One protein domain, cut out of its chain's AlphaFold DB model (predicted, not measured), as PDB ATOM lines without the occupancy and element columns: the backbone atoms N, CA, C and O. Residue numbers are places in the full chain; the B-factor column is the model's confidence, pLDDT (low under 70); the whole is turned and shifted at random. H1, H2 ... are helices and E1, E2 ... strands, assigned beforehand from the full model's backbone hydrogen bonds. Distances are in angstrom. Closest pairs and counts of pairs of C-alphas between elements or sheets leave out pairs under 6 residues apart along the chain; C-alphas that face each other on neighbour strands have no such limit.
ATOM      1  N   ASN A   7     456.466 399.821 427.913       84.25
ATOM      2  CA  ASN A   7     457.439 400.670 428.604       84.25
ATOM      3  C   ASN A   7     457.444 400.404 430.113       84.25
ATOM      4  O   ASN A   7     458.501 400.184 430.687       84.25
ATOM      5  N   THR A   8     456.270 400.320 430.740       83.81
ATOM      6  CA  THR A   8     456.149 400.002 432.170       83.81
ATOM      7  C   THR A   8     456.689 398.609 432.486       83.81
ATOM      8  O   THR A   8     457.374 398.430 433.489       83.81
ATOM      9  N   TRP A   9     456.431 397.625 431.615       84.56
ATOM     10  CA  TRP A   9     456.969 396.274 431.775       84.56
ATOM     11  C   TRP A   9     458.500 396.256 431.722       84.56
ATOM     12  O   TRP A   9     459.121 395.684 432.608       84.56
ATOM     13  N   LEU A  10     459.111 396.921 430.740       83.38
ATOM     14  CA  LEU A  10     460.572 396.996 430.636       83.38
ATOM     15  C   LEU A  10     461.205 397.782 431.791       83.38
ATOM     16  O   LEU A  10     462.300 397.451 432.226       83.38
ATOM     17  N   CYS A  11     460.523 398.803 432.314       79.75
ATOM     18  CA  CYS A  11     461.042 399.587 433.432       79.75
ATOM     19  C   CYS A  11     460.973 398.863 434.786       79.75
ATOM     20  O   CYS A  11     461.802 399.155 435.643       79.75
ATOM     21  N   TYR A  12     459.993 397.976 435.004       82.44
ATOM     22  CA  TYR A  12     459.706 397.444 436.347       82.44
ATOM     23  C   TYR A  12     459.491 395.928 436.435       82.44
ATOM     24  O   TYR A  12     459.675 395.366 437.510       82.44
ATOM     25  N   GLY A  13     459.066 395.269 435.358       79.75
ATOM     26  CA  GLY A  13     458.696 393.849 435.364       79.75
ATOM     27  C   GLY A  13     459.733 392.916 434.741       79.75
ATOM     28  O   GLY A  13     459.772 391.738 435.076       79.75
ATOM     29  N   GLU A  14     460.569 393.419 433.835       87.12
ATOM     30  CA  GLU A  14     461.544 392.619 433.094       87.12
ATOM     31  C   GLU A  14     462.905 392.641 433.805       87.12
ATOM     32  O   GLU A  14     463.632 393.636 433.774       87.12
ATOM     33  N   THR A  15     463.226 391.547 434.502       86.75
ATOM     34  CA  THR A  15     464.405 391.461 435.372       86.75
ATOM     35  C   THR A  15     465.710 391.689 434.615       86.75
ATOM     36  O   THR A  15     466.581 392.368 435.153       86.75
ATOM     37  N   PHE A  16     465.862 391.207 433.375       86.69
ATOM     38  CA  PHE A  16     467.111 391.390 432.636       86.69
ATOM     39  C   PHE A  16     467.362 392.866 432.334       86.69
ATOM     40  O   PHE A  16     468.448 393.350 432.631       86.69
ATOM     41  N   THR A  17     466.374 393.613 431.837       86.44
ATOM     42  CA  THR A  17     466.509 395.061 431.595       86.44
ATOM     43  C   THR A  17     466.925 395.799 432.863       86.44
ATOM     44  O   THR A  17     467.793 396.669 432.808       86.44
ATOM     45  N   ILE A  18     466.358 395.441 434.018       87.12
ATOM     46  CA  ILE A  18     466.690 396.095 435.291       87.12
ATOM     47  C   ILE A  18     468.121 395.748 435.728       87.12
ATOM     48  O   ILE A  18     468.908 396.645 436.031       87.12
ATOM     49  N   VAL A  19     468.484 394.462 435.714       88.12
ATOM     50  CA  VAL A  19     469.809 393.974 436.135       88.12
ATOM     51  C   VAL A  19     470.909 394.476 435.198       88.12
ATOM     52  O   VAL A  19     471.899 395.044 435.660       88.12
ATOM     53  N   PHE A  20     470.727 394.367 433.880       87.56
ATOM     54  CA  PHE A  20     471.652 394.951 432.907       87.56
ATOM     55  C   PHE A  20     471.670 396.475 432.991       87.56
ATOM     56  O   PHE A  20     472.721 397.072 432.786       87.56
ATOM     57  N   GLY A  21     470.561 397.114 433.366       86.12
ATOM     58  CA  GLY A  21     470.526 398.534 433.703       86.12
ATOM     59  C   GLY A  21     471.414 398.882 434.901       86.12
ATOM     60  O   GLY A  21     472.065 399.924 434.892       86.12
ATOM     61  N   PHE A  22     471.505 398.016 435.915       86.81
ATOM     62  CA  PHE A  22     472.453 398.180 437.021       86.81
ATOM     63  C   PHE A  22     473.903 398.004 436.568       86.81
ATOM     64  O   PHE A  22     474.748 398.821 436.931       86.81
ATOM     65  N   PHE A  23     474.190 396.995 435.747       85.06
ATOM     66  CA  PHE A  23     475.538 396.760 435.221       85.06
ATOM     67  C   PHE A  23     475.982 397.843 434.231       85.06
ATOM     68  O   PHE A  23     477.137 398.258 434.253       85.06
ATOM     69  N   ALA A  24     475.063 398.395 433.438       84.88
ATOM     70  CA  ALA A  24     475.336 399.498 432.522       84.88
ATOM     71  C   ALA A  24     475.825 400.764 433.246       84.88
ATOM     72  O   ALA A  24     476.576 401.538 432.663       84.88
ATOM     73  N   LYS A  25     475.500 400.947 434.534       83.50
ATOM     74  CA  LYS A  25     476.036 402.054 435.353       83.50
ATOM     75  C   LYS A  25     477.544 401.945 435.611       83.50
ATOM     76  O   LYS A  25     478.151 402.913 436.066       83.50
ATOM     77  N   PHE A  26     478.155 400.790 435.331       81.00
ATOM     78  CA  PHE A  26     479.608 400.623 435.320       81.00
ATOM     79  C   PHE A  26     480.240 400.976 433.975       81.00
ATOM     80  O   PHE A  26     481.461 401.071 433.912       81.00
ATOM     81  N   ALA A  27     479.457 401.182 432.912       82.31
ATOM     82  CA  ALA A  27     480.008 401.486 431.604       82.31
ATOM     83  C   ALA A  27     480.798 402.810 431.648       82.31
ATOM     84  O   ALA A  27     480.270 403.825 432.115       82.31
ATOM     85  N   PRO A  28     482.042 402.831 431.133       78.06
ATOM     86  CA  PRO A  28     482.853 404.043 431.098       78.06
ATOM     87  C   PRO A  28     482.322 405.058 430.082       78.06
ATOM     88  O   PRO A  28     482.675 406.227 430.152       78.06
ATOM     89  N   ILE A  29     481.473 404.637 429.141       82.88
ATOM     90  CA  ILE A  29     480.884 405.489 428.106       82.88
ATOM     91  C   ILE A  29     479.400 405.655 428.408       82.88
ATOM     92  O   ILE A  29     478.656 404.676 428.443       82.88
ATOM     93  N   GLN A  30     478.966 406.900 428.582       78.88
ATOM     94  CA  GLN A  30     477.574 407.230 428.866       78.88
ATOM     95  C   GLN A  30     477.024 408.196 427.832       78.88
ATOM     96  O   GLN A  30     477.756 409.016 427.281       78.88
ATOM     97  N   SER A  31     475.716 408.118 427.582       79.06
ATOM     98  CA  SER A  31     475.025 409.081 426.728       79.06
ATOM     99  C   SER A  31     473.904 409.770 427.484       79.06
ATOM    100  O   SER A  31     473.006 409.101 427.997       79.06
ATOM    101  N   ARG A  32     473.913 411.101 427.504       76.19
ATOM    102  CA  ARG A  32     472.848 411.921 428.082       76.19
ATOM    103  C   ARG A  32     472.095 412.630 426.968       76.19
ATOM    104  O   ARG A  32     472.695 413.250 426.096       76.19
ATOM    105  N   VAL A  33     470.769 412.555 427.014       74.50
ATOM    106  CA  VAL A  33     469.904 413.356 426.145       74.50
ATOM    107  C   VAL A  33     469.566 414.643 426.885       74.50
ATOM    108  O   VAL A  33     468.904 414.620 427.921       74.50
ATOM    109  N   LEU A  34     470.059 415.765 426.374       67.81
ATOM    110  CA  LEU A  34     469.710 417.101 426.833       67.81
ATOM    111  C   LEU A  34     468.560 417.620 425.978       67.81
ATOM    112  O   LEU A  34     468.705 417.859 424.779       67.81
ATOM    113  N   THR A  35     467.412 417.813 426.610       64.38
ATOM    114  CA  THR A  35     466.274 418.531 426.044       64.38
ATOM    115  C   THR A  35     466.503 420.028 426.231       64.38
ATOM    116  O   THR A  35     466.256 420.573 427.306       64.38
ATOM    117  N   LYS A  36     466.979 420.720 425.190       66.75
ATOM    118  CA  LYS A  36     466.985 422.189 425.183       66.75
ATOM    119  C   LYS A  36     465.620 422.667 424.692       66.75
ATOM    120  O   LYS A  36     465.253 422.426 423.543       66.75
ATOM    121  N   SER A  37     464.865 423.319 425.577       55.75
ATOM    122  CA  SER A  37     463.664 424.068 425.201       55.75
ATOM    123  C   SER A  37     464.059 425.515 424.957       55.75
ATOM    124  O   SER A  37     464.423 426.221 425.897       55.75
ATOM    125  N   THR A  38     464.012 425.965 423.706       57.66
ATOM    126  CA  THR A  38     464.110 427.391 423.384       57.66
ATOM    127  C   THR A  38     462.707 427.985 423.348       57.66
ATOM    128  O   THR A  38     461.893 427.658 422.481       57.66
ATOM    129  N   ASN A  39     462.420 428.863 424.310       51.78
ATOM    130  CA  ASN A  39     461.205 429.669 424.306       51.78
ATOM    131  C   ASN A  39     461.431 430.880 423.399       51.78
ATOM    132  O   ASN A  39     462.007 431.873 423.834       51.78
ATOM    133  N   ASN A  40     460.967 430.810 422.152       53.56
ATOM    134  CA  ASN A  40     460.745 432.028 421.376       53.56
ATOM    135  C   ASN A  40     459.391 432.613 421.781       53.56
ATOM    136  O   ASN A  40     458.380 431.911 421.782       53.56
ATOM    137  N   THR A  41     459.384 433.904 422.109       53.34
ATOM    138  CA  THR A  41     458.268 434.694 422.661       53.34
ATOM    139  C   THR A  41     457.017 434.778 421.777       53.34
ATOM    140  O   THR A  41     456.059 435.446 422.144       53.34
ATOM    141  N   ILE A  42     456.966 434.076 420.642       60.06
ATOM    142  CA  ILE A  42     455.817 434.064 419.736       60.06
ATOM    143  C   ILE A  42     455.592 432.621 419.232       60.06
ATOM    144  O   ILE A  42     456.075 432.193 418.189       60.06
ATOM    145  N   THR A  43     454.813 431.858 420.002       53.38
ATOM    146  CA  THR A  43     453.969 430.706 419.597       53.38
ATOM    147  C   THR A  43     454.539 429.316 419.257       53.38
ATOM    148  O   THR A  43     453.721 428.418 419.066       53.38
ATOM    149  N   LYS A  44     455.848 429.015 419.265       54.28
ATOM    150  CA  LYS A  44     456.303 427.601 419.144       54.28
ATOM    151  C   LYS A  44     457.529 427.281 420.001       54.28
ATOM    152  O   LYS A  44     458.632 427.734 419.710       54.28
ATOM    153  N   THR A  45     457.350 426.430 421.012       56.38
ATOM    154  CA  THR A  45     458.452 425.766 421.724       56.38
ATOM    155  C   THR A  45     459.096 424.745 420.789       56.38
ATOM    156  O   THR A  45     458.490 423.719 420.471       56.38
ATOM    157  N   LYS A  46     460.317 425.017 420.322       55.31
ATOM    158  CA  LYS A  46     461.101 424.041 419.559       55.31
ATOM    159  C   LYS A  46     461.955 423.255 420.549       55.31
ATOM    160  O   LYS A  46     462.894 423.795 421.128       55.31
ATOM    161  N   GLN A  47     461.602 421.994 420.772       58.59
ATOM    162  CA  GLN A  47     462.353 421.106 421.651       58.59
ATOM    163  C   GLN A  47     463.419 420.388 420.818       58.59
ATOM    164  O   GLN A  47     463.093 419.627 419.909       58.59
ATOM    165  N   ILE A  48     464.694 420.676 421.084       68.19
ATOM    166  CA  ILE A  48     465.820 420.028 420.402       68.19
ATOM    167  C   ILE A  48     466.464 419.054 421.386       68.19
ATOM    168  O   ILE A  48     466.921 419.455 422.460       68.19
ATOM    169  N   ASN A  49     466.501 417.777 421.006       72.25
ATOM    170  CA  ASN A  49     467.187 416.731 421.756       72.25
ATOM    171  C   ASN A  49     468.630 416.635 421.258       72.25
ATOM    172  O   ASN A  49     468.872 416.151 420.154       72.25
ATOM    173  N   LEU A  50     469.584 417.088 422.067       72.50
ATOM    174  CA  LEU A  50     471.010 416.873 421.823       72.50
ATOM    175  C   LEU A  50     471.460 415.649 422.620       72.50
ATOM    176  O   LEU A  50     471.176 415.551 423.813       72.50
ATOM    177  N   LYS A  51     472.138 414.705 421.966       78.12
ATOM    178  CA  LYS A  51     472.726 413.534 422.625       78.12
ATOM    179  C   LYS A  51     474.217 413.788 422.817       78.12
ATOM    180  O   LYS A  51     474.958 413.828 421.842       78.12
ATOM    181  N   GLU A  52     474.641 413.959 424.062       81.88
ATOM    182  CA  GLU A  52     476.052 414.094 424.428       81.88
ATOM    183  C   GLU A  52     476.569 412.745 424.925       81.88
ATOM    184  O   GLU A  52     475.904 412.075 425.718       81.88
ATOM    185  N   ILE A  53     477.741 412.337 424.441       82.44
ATOM    186  CA  ILE A  53     478.450 411.139 424.896       82.44
ATOM    187  C   ILE A  53     479.654 411.610 425.708       82.44
ATOM    188  O   ILE A  53     480.411 412.454 425.236       82.44
ATOM    189  N   TYR A  54     479.824 411.089 426.920       82.12
ATOM    190  CA  TYR A  54     480.927 411.459 427.806       82.12
ATOM    191  C   TYR A  54     481.532 410.229 428.479       82.12
ATOM    192  O   TYR A  54     480.876 409.197 428.646       82.12
ATOM    193  N   LEU A  55     482.810 410.355 428.843       82.00
ATOM    194  CA  LEU A  55     483.546 409.337 429.580       82.00
ATOM    195  C   LEU A  55     483.367 409.536 431.086       82.00
ATOM    196  O   LEU A  55     483.417 410.656 431.591       82.00
ATOM    197  N   CYS A  56     483.171 408.429 431.789       75.31
ATOM    198  CA  CYS A  56     482.979 408.344 433.226       75.31
ATOM    199  C   CYS A  56     483.952 407.355 433.851       75.31
ATOM    200  O   CYS A  56     484.375 406.384 433.226       75.31
TER     201      CYS A  56
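This is residues 7 to 56 of the 271 residues of an uncharacterized protein of SAR202 cluster bacterium (UniProt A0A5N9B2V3). The model is an open, flat L: one long arm is a two-stranded hairpin of E1 and E2, and the shorter arm is the helix H2, with the small helix H1 set crosswise at its far end. The two arms meet near residues 25 to 28, and neither helix packs on the hairpin. The printed part has 50 residues, with H1, H2, E1 and E2 in that order along it; the sheet, E1 - E2, is antiparallel and the class is mixed, helices and strands. The whole is extended, with a radius of gyration of the C-alphas of 16.2 A and spans of 46 by 29 by 8 A.

H1, residues 7 to 12, begins at C-alpha 7 (457.439, 400.670, 428.604). H2 is residues 15 to 24, 13.9 A from first to last C-alpha. E1, residues 29 to 38, is 28.0 A long and begins at C-alpha 29 (480.884, 405.489, 428.106). E2, residues 46 to 55, is 28.6 A long and ends at C-alpha 55 (483.546, 409.337, 429.580).

H1 and H2 touch only at the corner by their link, about perpendicular at 77 degrees; their closest C-alphas, those of Leu 10 and Thr 17, are 6.3 A apart. In both helices every O i to N i+4 pair is within hydrogen-bond range. E1 and E2 form a hairpin, antiparallel at 157 degrees between their directions. N 32 and O 52, at 2.8 A, and N 50 and O 34, at 3.0 A, are within hydrogen-bond range. H1 is apart from both strands, and H2 is apart from E2.

The C-alphas of Thr 15 and Ile 42, the two farthest apart, are 46.2 A from each other. The printed part has no cut. The links H1 to H2 and H2 to E1 are tight, and E1 to E2, with 7 residues between them, is short. The mean pLDDT of the printed part is 75.0, and residues 34 to 48 are under 70.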